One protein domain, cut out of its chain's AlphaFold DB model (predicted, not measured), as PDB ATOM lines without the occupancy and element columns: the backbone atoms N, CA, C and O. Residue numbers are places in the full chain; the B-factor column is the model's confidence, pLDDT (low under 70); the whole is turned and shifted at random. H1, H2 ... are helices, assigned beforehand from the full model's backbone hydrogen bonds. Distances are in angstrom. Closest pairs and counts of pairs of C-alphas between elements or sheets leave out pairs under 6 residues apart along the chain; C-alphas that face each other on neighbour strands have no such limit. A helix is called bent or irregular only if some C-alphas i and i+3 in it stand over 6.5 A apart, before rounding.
ATOM      1  N   PHE A   4      -5.565  35.093  25.301       74.94
ATOM      2  CA  PHE A   4      -6.802  34.313  25.371       74.94
ATOM      3  C   PHE A   4      -7.844  34.915  26.324       74.94
ATOM      4  O   PHE A   4      -9.016  35.005  25.981       74.94
ATOM      5  N   GLY A   5      -7.420  35.381  27.503       84.69
ATOM      6  CA  GLY A   5      -8.331  35.971  28.483       84.69
ATOM      7  C   GLY A   5      -8.962  37.259  27.963       84.69
ATOM      8  O   GLY A   5     -10.163  37.449  28.103       84.69
ATOM      9  N   ALA A   6      -8.173  38.115  27.309       89.31
ATOM     10  CA  ALA A   6      -8.693  39.339  26.704       89.31
ATOM     11  C   ALA A   6      -9.692  39.040  25.569       89.31
ATOM     12  O   ALA A   6     -10.757  39.648  25.526       89.31
ATOM     13  N   ALA A   7      -9.386  38.072  24.696       91.06
ATOM     14  CA  ALA A   7     -10.280  37.670  23.610       91.06
ATOM     15  C   ALA A   7     -11.586  37.038  24.125       91.06
ATOM     16  O   ALA A   7     -12.666  37.391  23.655       91.06
ATOM     17  N   TYR A   8     -11.500  36.154  25.124       93.69
ATOM     18  CA  TYR A   8     -12.668  35.536  25.750       93.69
ATOM     19  C   TYR A   8     -13.580  36.574  26.410       93.69
ATOM     20  O   TYR A   8     -14.782  36.595  26.155       93.69
ATOM     21  N   TRP A   9     -13.016  37.480  27.212       95.00
ATOM     22  CA  TRP A   9     -13.804  38.544  27.834       95.00
ATOM     23  C   TRP A   9     -14.377  39.522  26.805       95.00
ATOM     24  O   TRP A   9     -15.491  40.004  26.995       95.00
ATOM     25  N   GLY A  10     -13.675  39.761  25.694       96.81
ATOM     26  CA  GLY A  10     -14.211  40.503  24.552       96.81
ATOM     27  C   GLY A  10     -15.434  39.824  23.929       96.81
ATOM     28  O   GLY A  10     -16.437  40.490  23.677       96.81
ATOM     29  N   LEU A  11     -15.394  38.500  23.749       97.25
ATOM     30  CA  LEU A  11     -16.536  37.715  23.278       97.25
ATOM     31  C   LEU A  11     -17.717  37.792  24.253       97.25
ATOM     32  O   LEU A  11     -18.829  38.086  23.829       97.25
ATOM     33  N   VAL A  12     -17.482  37.582  25.553       97.81
ATOM     34  CA  VAL A  12     -18.530  37.688  26.586       97.81
ATOM     35  C   VAL A  12     -19.151  39.085  26.585       97.81
ATOM     36  O   VAL A  12     -20.374  39.213  26.602       97.81
ATOM     37  N   ALA A  13     -18.327  40.133  26.512       98.31
ATOM     38  CA  ALA A  13     -18.806  41.507  26.434       98.31
ATOM     39  C   ALA A  13     -19.667  41.735  25.183       98.31
ATOM     40  O   ALA A  13     -20.743  42.319  25.291       98.31
ATOM     41  N   ALA A  14     -19.252  41.229  24.018       98.38
ATOM     42  CA  ALA A  14     -20.045  41.310  22.793       98.38
ATOM     43  C   ALA A  14     -21.398  40.590  22.933       98.38
ATOM     44  O   ALA A  14     -22.429  41.174  22.599       98.38
ATOM     45  N   THR A  15     -21.421  39.373  23.491       98.56
ATOM     46  CA  THR A  15     -22.661  38.628  23.769       98.56
ATOM     47  C   THR A  15     -23.607  39.432  24.664       98.56
ATOM     48  O   THR A  15     -24.787  39.580  24.343       98.56
ATOM     49  N   VAL A  16     -23.091  39.988  25.766       98.50
ATOM     50  CA  VAL A  16     -23.880  40.790  26.715       98.50
ATOM     51  C   VAL A  16     -24.410  42.062  26.061       98.50
ATOM     52  O   VAL A  16     -25.572  42.399  26.265       98.50
ATOM     53  N   LEU A  17     -23.600  42.756  25.258       98.56
ATOM     54  CA  LEU A  17     -24.016  43.980  24.572       98.56
ATOM     55  C   LEU A  17     -25.102  43.718  23.525       98.56
ATOM     56  O   LEU A  17     -26.065  44.480  23.458       98.56
ATOM     57  N   VAL A  18     -24.990  42.637  22.746       98.44
ATOM     58  CA  VAL A  18     -26.035  42.236  21.790       98.44
ATOM     59  C   VAL A  18     -27.333  41.915  22.528       98.44
ATOM     60  O   VAL A  18     -28.383  42.451  22.179       98.44
ATOM     61  N   TYR A  19     -27.260  41.123  23.601       97.44
ATOM     62  CA  TYR A  19     -28.433  40.798  24.412       97.44
ATOM     63  C   TYR A  19     -29.064  42.041  25.059       97.44
ATOM     64  O   TYR A  19     -30.279  42.226  25.016       97.44
ATOM     65  N   ALA A  20     -28.245  42.941  25.605       98.12
ATOM     66  CA  ALA A  20     -28.706  44.200  26.176       98.12
ATOM     67  C   ALA A  20     -29.384  45.084  25.117       98.12
ATOM     68  O   ALA A  20     -30.437  45.659  25.385       98.12
ATOM     69  N   ALA A  21     -28.837  45.155  23.899       98.12
ATOM     70  CA  ALA A  21     -29.458  45.879  22.794       98.12
ATOM     71  C   ALA A  21     -30.828  45.288  22.410       98.12
ATOM     72  O   ALA A  21     -31.762  46.042  22.127       98.12
ATOM     73  N   MET A  22     -30.983  43.961  22.452       97.38
ATOM     74  CA  MET A  22     -32.280  43.309  22.241       97.38
ATOM     75  C   MET A  22     -33.281  43.712  23.327       97.38
ATOM     76  O   MET A  22     -34.344  44.243  23.013       97.38
ATOM     77  N   VAL A  23     -32.920  43.515  24.599       96.19
ATOM     78  CA  VAL A  23     -33.830  43.665  25.748       96.19
ATOM     79  C   VAL A  23     -34.178  45.122  26.047       96.19
ATOM     80  O   VAL A  23     -35.326  45.416  26.372       96.19
ATOM     81  N   PHE A  24     -33.217  46.040  25.942       96.88
ATOM     82  CA  PHE A  24     -33.400  47.426  26.384       96.88
ATOM     83  C   PHE A  24     -33.695  48.413  25.254       96.88
ATOM     84  O   PHE A  24     -34.063  49.552  25.536       96.88
ATOM     85  N   TRP A  25     -33.562  48.013  23.986       96.44
ATOM     86  CA  TRP A  25     -33.736  48.942  22.867       96.44
ATOM     87  C   TRP A  25     -34.592  48.398  21.724       96.44
ATOM     88  O   TRP A  25     -35.611  49.002  21.370       96.44
ATOM     89  N   SER A  26     -34.201  47.268  21.139       96.56
ATOM     90  CA  SER A  26     -34.864  46.744  19.946       96.56
ATOM     91  C   SER A  26     -36.268  46.212  20.265       96.56
ATOM     92  O   SER A  26     -37.250  46.759  19.750       96.56
ATOM     93  N   LEU A  27     -36.387  45.237  21.178       95.81
ATOM     94  CA  LEU A  27     -37.669  44.628  21.560       95.81
ATOM     95  C   LEU A  27     -38.658  45.630  22.177       95.81
ATOM     96  O   LEU A  27     -39.810  45.624  21.739       95.81
ATOM     97  N   PRO A  28     -38.264  46.549  23.088       95.69
ATOM     98  CA  PRO A  28     -39.174  47.590  23.574       95.69
ATOM     99  C   PRO A  28     -39.736  48.466  22.449       95.69
ATOM    100  O   PRO A  28     -40.895  48.869  22.486       95.69
ATOM    101  N   GLY A  29     -38.934  48.725  21.414       95.12
ATOM    102  CA  GLY A  29     -39.382  49.430  20.220       95.12
ATOM    103  C   GLY A  29     -40.434  48.679  19.415       95.12
ATOM    104  O   GLY A  29     -41.401  49.281  18.959       95.12
ATOM    105  N   VAL A  30     -40.240  47.371  19.247       96.06
ATOM    106  CA  VAL A  30     -41.207  46.498  18.568       96.06
ATOM    107  C   VAL A  30     -42.500  46.411  19.380       96.06
ATOM    108  O   VAL A  30     -43.579  46.553  18.818       96.06
ATOM    109  N   MET A  31     -42.399  46.263  20.705       96.12
ATOM    110  CA  MET A  31     -43.542  46.262  21.625       96.12
ATOM    111  C   MET A  31     -44.349  47.554  21.556       96.12
ATOM    112  O   MET A  31     -45.576  47.506  21.495       96.12
ATOM    113  N   ALA A  32     -43.673  48.706  21.555       95.88
ATOM    114  CA  ALA A  32     -44.332  50.005  21.495       95.88
ATOM    115  C   ALA A  32     -45.188  50.141  20.228       95.88
ATOM    116  O   ALA A  32     -46.351  50.528  20.319       95.88
ATOM    117  N   GLY A  33     -44.651  49.742  19.071       95.50
ATOM    118  CA  GLY A  33     -45.405  49.740  17.817       95.50
ATOM    119  C   GLY A  33     -46.315  48.529  17.620       95.50
ATOM    120  O   GLY A  33     -46.913  48.422  16.564       95.50
ATOM    121  N   ALA A  34     -46.437  47.633  18.605       95.94
ATOM    122  CA  ALA A  34     -47.410  46.536  18.642       95.94
ATOM    123  C   ALA A  34     -48.521  46.781  19.682       95.94
ATOM    124  O   ALA A  34     -49.146  45.836  20.169       95.94
ATOM    125  N   GLY A  35     -48.720  48.031  20.116       94.06
ATOM    126  CA  GLY A  35     -49.701  48.372  21.153       94.06
ATOM    127  C   GLY A  35     -49.386  47.763  22.525       94.06
ATOM    128  O   GLY A  35     -50.295  47.483  23.301       94.06
ATOM    129  N   GLY A  36     -48.107  47.503  22.817       94.56
ATOM    130  CA  GLY A  36     -47.652  46.864  24.054       94.56
ATOM    131  C   GLY A  36     -47.754  45.337  24.055       94.56
ATOM    132  O   GLY A  36     -47.396  44.705  25.050       94.56
ATOM    133  N   LEU A  37     -48.210  44.718  22.960       95.94
ATOM    134  CA  LEU A  37     -48.253  43.264  22.850       95.94
ATOM    135  C   LEU A  37     -46.836  42.673  22.834       95.94
ATOM    136  O   LEU A  37     -45.930  43.156  22.158       95.94
ATOM    137  N   VAL A  38     -46.659  41.583  23.581       93.44
ATOM    138  CA  VAL A  38     -45.367  40.901  23.751       93.44
ATOM    139  C   VAL A  38     -44.931  40.235  22.430       93.44
ATOM    140  O   VAL A  38     -45.741  39.492  21.878       93.44
ATOM    141  N   PRO A  39     -43.700  40.419  21.921       92.62
ATOM    142  CA  PRO A  39     -43.194  39.743  20.726       92.62
ATOM    143  C   PRO A  39     -43.123  38.226  20.908       92.62
ATOM    144  O   PRO A  39     -43.083  37.732  22.034       92.62
ATOM    145  N   PHE A  40     -43.079  37.480  19.805       91.81
ATOM    146  CA  PHE A  40     -43.079  36.014  19.836       91.81
ATOM    147  C   PHE A  40     -41.905  35.425  20.624       91.81
ATOM    148  O   PHE A  40     -42.118  34.525  21.436       91.81
ATOM    149  N   ASP A  41     -40.710  35.996  20.483       86.50
ATOM    150  CA  ASP A  41     -39.479  35.497  21.113       86.50
ATOM    151  C   ASP A  41     -39.497  35.599  22.648       86.50
ATOM    152  O   ASP A  41     -38.792  34.875  23.346       86.50
ATOM    153  N   MET A  42     -40.356  36.464  23.199       90.06
ATOM    154  CA  MET A  42     -40.533  36.645  24.645       90.06
ATOM    155  C   MET A  42     -41.666  35.785  25.225       90.06
ATOM    156  O   MET A  42     -42.055  35.964  26.380       90.06
ATOM    157  N   ARG A  43     -42.219  34.851  24.440       92.25
ATOM    158  CA  ARG A  43     -43.310  33.954  24.851       92.25
ATOM    159  C   ARG A  43     -42.824  32.497  24.897       92.25
ATOM    160  O   ARG A  43     -43.250  31.690  24.073       92.25
ATOM    161  N   PRO A  44     -41.972  32.113  25.869       89.56
ATOM    162  CA  PRO A  44     -41.414  30.757  25.949       89.56
ATOM    163  C   PRO A  44     -42.477  29.670  26.178       89.56
ATOM    164  O   PRO A  44     -42.253  28.512  25.849       89.56
ATOM    165  N   GLY A  45     -43.653  30.038  26.701       94.31
ATOM    166  CA  GLY A  45     -44.816  29.150  26.813       94.31
ATOM    167  C   GLY A  45     -45.621  28.986  25.515       94.31
ATOM    168  O   GLY A  45     -46.662  28.335  25.529       94.31
ATOM    169  N   GLY A  46     -45.175  29.588  24.408       94.00
ATOM    170  CA  GLY A  46     -45.897  29.632  23.140       94.00
ATOM    171  C   GLY A  46     -46.983  30.711  23.091       94.00
ATOM    172  O   GLY A  46     -47.091  31.581  23.956       94.00
ATOM    173  N   TYR A  47     -47.785  30.682  22.028       95.38
ATOM    174  CA  TYR A  47     -48.889  31.617  21.808       95.38
ATOM    175  C   TYR A  47     -49.967  31.007  20.909       95.38
ATOM    176  O   TYR A  47     -49.686  30.162  20.062       95.38
ATOM    177  N   SER A  48     -51.216  31.456  21.075       96.44
ATOM    178  CA  SER A  48     -52.322  31.041  20.207       96.44
ATOM    179  C   SER A  48     -52.272  31.748  18.848       96.44
ATOM    180  O   SER A  48     -51.699  32.832  18.702       96.44
ATOM    181  N   ALA A  49     -52.943  31.174  17.846       97.06
ATOM    182  CA  ALA A  49     -53.096  31.806  16.534       97.06
ATOM    183  C   ALA A  49     -53.867  33.139  16.598       97.06
ATOM    184  O   ALA A  49     -53.664  34.025  15.771       97.06
ATOM    185  N   GLU A  50     -54.772  33.298  17.565       97.38
ATOM    186  CA  GLU A  50     -55.456  34.567  17.822       97.38
ATOM    187  C   GLU A  50     -54.488  35.621  18.362       97.38
ATOM    188  O   GLU A  50     -54.407  36.714  17.807       97.38
ATOM    189  N   ALA A  51     -53.672  35.265  19.357       95.56
ATOM    190  CA  ALA A  51     -52.664  36.163  19.910       95.56
ATOM    191  C   ALA A  51     -51.594  36.549  18.873       95.56
ATOM    192  O   ALA A  51     -51.065  37.659  18.925       95.56
ATOM    193  N   ALA A  52     -51.281  35.653  17.931       95.81
ATOM    194  CA  ALA A  52     -50.399  35.952  16.806       95.81
ATOM    195  C   ALA A  52     -51.018  36.962  15.836       95.81
ATOM    196  O   ALA A  52     -50.384  37.959  15.501       95.81
ATOM    197  N   ARG A  53     -52.275  36.745  15.429       97.25
ATOM    198  CA  ARG A  53     -52.995  37.677  14.550       97.25
ATOM    199  C   ARG A  53     -53.174  39.047  15.196       97.25
ATOM    200  O   ARG A  53     -52.975  40.043  14.514       97.25
ATOM    201  N   ALA A  54     -53.482  39.099  16.491       96.75
ATOM    202  CA  ALA A  54     -53.595  40.351  17.233       96.75
ATOM    203  C   ALA A  54     -52.266  41.123  17.254       96.75
ATOM    204  O   ALA A  54     -52.254  42.315  16.969       96.75
ATOM    205  N   PHE A  55     -51.146  40.438  17.518       96.44
ATOM    206  CA  PHE A  55     -49.817  41.052  17.473       96.44
ATOM    207  C   PHE A  55     -49.495  41.614  16.085       96.44
ATOM    208  O   PHE A  55     -49.112  42.773  15.971       96.44
ATOM    209  N   LEU A  56     -49.703  40.822  15.029       95.81
ATOM    210  CA  LEU A  56     -49.420  41.244  13.654       95.81
ATOM    211  C   LEU A  56     -50.332  42.386  13.188       95.81
ATOM    212  O   LEU A  56     -49.873  43.271  12.477       95.81
ATOM    213  N   ALA A  57     -51.604  42.386  13.592       96.69
ATOM    214  CA  ALA A  57     -52.550  43.447  13.250       96.69
ATOM    215  C   ALA A  57     -52.255  44.764  13.984       96.69
ATOM    216  O   ALA A  57     -52.555  45.832  13.458       96.69
ATOM    217  N   ALA A  58     -51.681  44.691  15.187       96.56
ATOM    218  CA  ALA A  58     -51.287  45.860  15.964       96.56
ATOM    219  C   ALA A  58     -49.928  46.438  15.540       96.56
ATOM    220  O   ALA A  58     -49.613  47.553  15.945       96.56
ATOM    221  N   LEU A  59     -49.127  45.687  14.774       96.31
ATOM    222  CA  LEU A  59     -47.757  46.051  14.436       96.31
ATOM    223  C   LEU A  59     -47.721  47.169  13.387       96.31
ATOM    224  O   LEU A  59     -48.108  46.980  12.234       96.31
ATOM    225  N   ASP A  60     -47.211  48.331  13.775       96.25
ATOM    226  CA  ASP A  60     -47.061  49.455  12.864       96.25
ATOM    227  C   ASP A  60     -45.886  49.248  11.872       96.25
ATOM    228  O   ASP A  60     -45.000  48.397  12.073       96.25
ATOM    229  N   PRO A  61     -45.838  50.017  10.767       97.12
ATOM    230  CA  PRO A  61     -44.769  49.891   9.776       97.12
ATOM    231  C   PRO A  61     -43.360  50.167  10.327       97.12
ATOM    232  O   PRO A  61     -42.386  49.585   9.845       97.12
ATOM    233  N   ALA A  62     -43.223  51.036  11.333       96.19
ATOM    234  CA  ALA A  62     -41.933  51.394  11.913       96.19
ATOM    235  C   ALA A  62     -41.390  50.277  12.820       96.19
ATOM    236  O   ALA A  62     -40.203  49.948  12.746       96.19
ATOM    237  N   ALA A  63     -42.247  49.651  13.626       95.31
ATOM    238  CA  ALA A  63     -41.930  48.464  14.410       95.31
ATOM    239  C   ALA A  63     -41.633  47.264  13.511       95.31
ATOM    240  O   ALA A  63     -40.656  46.558  13.755       95.31
ATOM    241  N   THR A  64     -42.381  47.094  12.416       95.88
ATOM    242  CA  THR A  64     -42.084  46.075  11.396       95.88
ATOM    243  C   THR A  64     -40.687  46.274  10.801       95.88
ATOM    244  O   THR A  64     -39.878  45.346  10.767       95.88
ATOM    245  N   ALA A  65     -40.351  47.499  10.384       96.62
ATOM    246  CA  ALA A  65     -39.028  47.810   9.846       96.62
ATOM    247  C   ALA A  65     -37.912  47.624  10.887       96.62
ATOM    248  O   ALA A  65     -36.836  47.120  10.555       96.62
ATOM    249  N   ARG A  66     -38.163  47.996  12.151       95.69
ATOM    250  CA  ARG A  66     -37.232  47.760  13.263       95.69
ATOM    251  C   ARG A  66     -37.001  46.269  13.476       95.69
ATOM    252  O   ARG A  66     -35.848  45.864  13.603       95.69
ATOM    253  N   TYR A  67     -38.059  45.461  13.462       95.50
ATOM    254  CA  TYR A  67     -37.934  44.017  13.608       95.50
ATOM    255  C   TYR A  67     -37.070  43.429  12.485       95.50
ATOM    256  O   TYR A  67     -36.048  42.805  12.749       95.50
ATOM    257  N   LEU A  68     -37.405  43.721  11.225       96.00
ATOM    258  CA  LEU A  68     -36.725  43.130  10.068       96.00
ATOM    259  C   LEU A  68     -35.265  43.575   9.896       96.00
ATOM    260  O   LEU A  68     -34.457  42.806   9.378       96.00
ATOM    261  N   ARG A  69     -34.917  44.808  10.288       96.00
ATOM    262  CA  ARG A  69     -33.570  45.372  10.061       96.00
ATOM    263  C   ARG A  69     -32.664  45.330  11.286       96.00
ATOM    264  O   ARG A  69     -31.450  45.287  11.116       96.00
ATOM    265  N   VAL A  70     -33.232  45.393  12.490       96.69
ATOM    266  CA  VAL A  70     -32.472  45.465  13.747       96.69
ATOM    267  C   VAL A  70     -32.647  44.180  14.539       96.69
ATOM    268  O   VAL A  70     -31.670  43.464  14.727       96.69
ATOM    269  N   GLN A  71     -33.875  43.856  14.958       97.12
ATOM    270  CA  GLN A  71     -34.121  42.704  15.831       97.12
ATOM    271  C   GLN A  71     -33.665  41.397  15.181       97.12
ATOM    272  O   GLN A  71     -32.878  40.674  15.771       97.12
ATOM    273  N   HIS A  72     -34.040  41.170  13.923       96.06
ATOM    274  CA  HIS A  72     -33.676  39.970  13.177       96.06
ATOM    275  C   HIS A  72     -32.154  39.804  13.011       96.06
ATOM    276  O   HIS A  72     -31.633  38.690  13.069       96.06
ATOM    277  N   LEU A  73     -31.412  40.910  12.859       97.69
ATOM    278  CA  LEU A  73     -29.949  40.873  12.837       97.69
ATOM    279  C   LEU A  73     -29.389  40.492  14.213       97.69
ATOM    280  O   LEU A  73     -28.497  39.650  14.297       97.69
ATOM    281  N   LEU A  74     -29.912  41.084  15.289       97.88
ATOM    282  CA  LEU A  74     -29.498  40.756  16.655       97.88
ATOM    283  C   LEU A  74     -29.806  39.289  16.998       97.88
ATOM    284  O   LEU A  74     -28.929  38.605  17.521       97.88
ATOM    285  N   ASP A  75     -30.980  38.782  16.614       96.25
ATOM    286  CA  ASP A  75     -31.382  37.377  16.776       96.25
ATOM    287  C   ASP A  75     -30.502  36.419  15.968       96.25
ATOM    288  O   ASP A  75     -30.288  35.280  16.374       96.25
ATOM    289  N   THR A  76     -29.939  36.875  14.846       97.06
ATOM    290  CA  THR A  76     -28.969  36.092  14.066       97.06
ATOM    291  C   THR A  76     -27.601  36.042  14.755       97.06
ATOM    292  O   THR A  76     -26.921  35.017  14.728       97.06
ATOM    293  N   LEU A  77     -27.177  37.146  15.381       98.19
ATOM    294  CA  LEU A  77     -25.863  37.264  16.024       98.19
ATOM    295  C   LEU A  77     -25.814  36.631  17.417       98.19
ATOM    296  O   LEU A  77     -24.783  36.086  17.809       98.19
ATOM    297  N   PHE A  78     -26.899  36.713  18.183       97.75
ATOM    298  CA  PHE A  78     -26.901  36.314  19.586       97.75
ATOM    299  C   PHE A  78     -26.634  34.813  19.812       97.75
ATOM    300  O   PHE A  78     -25.738  34.506  20.604       97.75
ATOM    301  N   PRO A  79     -27.307  33.860  19.128       97.19
ATOM    302  CA  PRO A  79     -27.080  32.434  19.344       97.19
ATOM    303  C   PRO A  79     -25.627  31.977  19.138       97.19
ATOM    304  O   PRO A  79     -25.110  31.308  20.036       97.19
ATOM    305  N   PRO A  80     -24.913  32.329  18.044       98.19
ATOM    306  CA  PRO A  80     -23.519  31.920  17.887       98.19
ATOM    307  C   PRO A  80     -22.587  32.590  18.906       98.19
ATOM    308  O   PRO A  80     -21.672  31.933  19.402       98.19
ATOM    309  N   LEU A  81     -22.826  33.857  19.270       98.31
ATOM    310  CA  LEU A  81     -22.054  34.541  20.317       98.31
ATOM    311  C   LEU A  81     -22.227  33.860  21.681       98.31
ATOM    312  O   LEU A  81     -21.245  33.587  22.376       98.31
ATOM    313  N   MET A  82     -23.469  33.527  22.041       97.94
ATOM    314  CA  MET A  82     -23.784  32.797  23.266       97.94
ATOM    315  C   MET A  82     -23.137  31.410  23.255       97.94
ATOM    316  O   MET A  82     -22.395  31.074  24.180       97.94
ATOM    317  N   ALA A  83     -23.326  30.638  22.181       97.62
ATOM    318  CA  ALA A  83     -22.751  29.305  22.041       97.62
ATOM    319  C   ALA A  83     -21.222  29.325  22.174       97.62
ATOM    320  O   ALA A  83     -20.666  28.545  22.942       97.62
ATOM    321  N   ALA A  84     -20.540  30.253  21.497       96.56
ATOM    322  CA  ALA A  84     -19.093  30.396  21.600       96.56
ATOM    323  C   ALA A  84     -18.652  30.789  23.021       96.56
ATOM    324  O   ALA A  84     -17.692  30.219  23.543       96.56
ATOM    325  N   SER A  85     -19.371  31.711  23.676       96.31
ATOM    326  CA  SER A  85     -19.052  32.151  25.042       96.31
ATOM    327  C   SER A  85     -19.173  31.027  26.081       96.31
ATOM    328  O   SER A  85     -18.437  31.025  27.070       96.31
ATOM    329  N   MET A  86     -20.051  30.048  25.828       95.12
ATOM    330  CA  MET A  86     -20.244  28.881  26.688       95.12
ATOM    331  C   MET A  86     -19.321  27.720  26.309       95.12
ATOM    332  O   MET A  86     -18.779  27.080  27.200       95.12
ATOM    333  N   ALA A  87     -19.109  27.444  25.018       93.88
ATOM    334  CA  ALA A  87     -18.377  26.265  24.550       93.88
ATOM    335  C   ALA A  87     -16.849  26.416  24.601       93.88
ATOM    336  O   ALA A  87     -16.153  25.451  24.924       93.88
ATOM    337  N   LEU A  88     -16.309  27.606  24.305       90.81
ATOM    338  CA  LEU A  88     -14.857  27.832  24.247       90.81
ATOM    339  C   LEU A  88     -14.124  27.502  25.560       90.81
ATOM    340  O   LEU A  88     -13.068  26.872  25.480       90.81
ATOM    341  N   PRO A  89     -14.648  27.847  26.755       88.31
ATOM    342  CA  PRO A  89     -14.035  27.435  28.016       88.31
ATOM    343  C   PRO A  89     -13.930  25.916  28.167       88.31
ATOM    344  O   PRO A  89     -12.874  25.417  28.546       88.31
ATOM    345  N   PHE A  90     -14.989  25.167  27.837       87.19
ATOM    346  CA  PHE A  90     -14.981  23.703  27.942       87.19
ATOM    347  C   PHE A  90     -14.036  23.064  26.934       87.19
ATOM    348  O   PHE A  90     -13.292  22.153  27.289       87.19
ATOM    349  N   TRP A  91     -14.035  23.557  25.695       84.25
ATOM    350  CA  TRP A  91     -13.102  23.091  24.677       84.25
ATOM    351  C   TRP A  91     -11.654  23.314  25.118       84.25
ATOM    352  O   TRP A  91     -10.832  22.411  25.018       84.25
ATOM    353  N   TRP A  92     -11.355  24.478  25.690       79.44
ATOM    354  CA  TRP A  92     -10.010  24.804  26.149       79.44
ATOM    355  C   TRP A  92      -9.568  24.004  27.383       79.44
ATOM    356  O   TRP A  92      -8.416  23.587  27.457       79.44
ATOM    357  N   LEU A  93     -10.479  23.741  28.326       81.25
ATOM    358  CA  LEU A  93     -10.207  22.879  29.483       81.25
ATOM    359  C   LEU A  93     -10.035  21.404  29.078       81.25
ATOM    360  O   LEU A  93      -9.186  20.710  29.634       81.25
ATOM    361  N   GLY A  94     -10.827  20.926  28.113       78.25
ATOM    362  CA  GLY A  94     -10.816  19.538  27.642       78.25
ATOM    363  C   GLY A  94      -9.715  19.211  26.630       78.25
ATOM    364  O   GLY A  94      -9.276  18.068  26.567       78.25
ATOM    365  N   ALA A  95      -9.221  20.195  25.872       71.38
ATOM    366  CA  ALA A  95      -8.160  20.012  24.875       71.38
ATOM    367  C   ALA A  95      -6.766  19.741  25.476       71.38
ATOM    368  O   ALA A  95      -5.799  19.617  24.728       71.38
ATOM    369  N   GLY A  96      -6.661  19.613  26.803       57.38
ATOM    370  CA  GLY A  96      -5.402  19.377  27.495       57.38
ATOM    371  C   GLY A  96      -4.559  20.640  27.484       57.38
ATOM    372  O   GLY A  96      -3.894  20.962  26.507       57.38
TER     373      GLY A  96
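What this domain is: This is residues 4 to 96 of the 99 residues of an uncharacterized protein of Rhodobacteraceae bacterium (UniProt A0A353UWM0). Two long helices, H1 and the bent H3, run side by side in opposite ways as a rod, and the short helix H2 stands crosswise at one end of it, touching neither. The long link of residues 33 to 48 loops out from the end of H1 to reach H2, while residues 90 to 96 stick out near the other end. The printed part has 93 residues with three named helices, in the order H1, H2, H3, and no named strand: the class is all helix. It is loose, with a radius of gyration of the C-alphas of 16.8 A, and the C-alphas span 54 by 24 by 16 A.

Where its parts are: Find C-alpha 4 at (-6.802, 34.313, 25.371); from there H1 runs through residues 4 to 32, 40.9 A from first to last C-alpha. It is irregular: C-alphas 24 and 27 are 7.0 A apart. After the link, look for H2 at residues 49 to 58, 14.2 A long, beginning at C-alpha 49 at (-53.096, 31.806, 16.534). H3, residues 61 to 94, was assigned as one helix by its hydrogen bonds but is bent, with C-alphas 76 and 79 6.7 A apart. Its arm H3a, residues 61 to 76, is 21.4 A long and has a kink of 27 degrees near residue 69. Its arm H3b, residues 79 to 94, is 22.4 A long and ends at C-alpha 94 at (-10.816, 19.538, 27.642). H3b has a kink of 31 degrees near residue 86 and is itself irregular, with C-alphas 86 and 89 6.51 A apart.

How they stand to each other: Start with H1 and go to Val 30, where it touches H3a: the closest C-alphas are those of Val 30 and Ala 63, 4.7 A apart. The two run opposite ways at a shallow tilt of 21 degrees. Go back to Thr 15 to see H1 touch H3b, where the closest C-alphas are those of Thr 15 and Leu 81, 5.4 A apart. These two run opposite ways at a shallow tilt of 24 degrees, and they touch through residues 8 to 15 of H1 and 81 to 85 of H3b alone. The arms H3a and H3b stand at a shallow tilt of 12 degrees. H2 is apart from H1, H3a and H3b. Every O i to N i+4 pair is within hydrogen-bond range in H2; the counts are 22 of 25 in H1, 10 of 12 in H3a and 10 of 12 in H3b.

The domain as a whole: Look for the two C-alphas farthest apart, those of Ala 57 and Gly 96, at 54.8 A. The printed part has no cut. The link from H1 to H2 is long, with 16 residues, and the link from H2 to H3 is tight, with 2. Residues 90 to 96, of which 90 to 94 belong to H3, stand free. The mean pLDDT of the printed part is 94.0, and residue 96 is under 70.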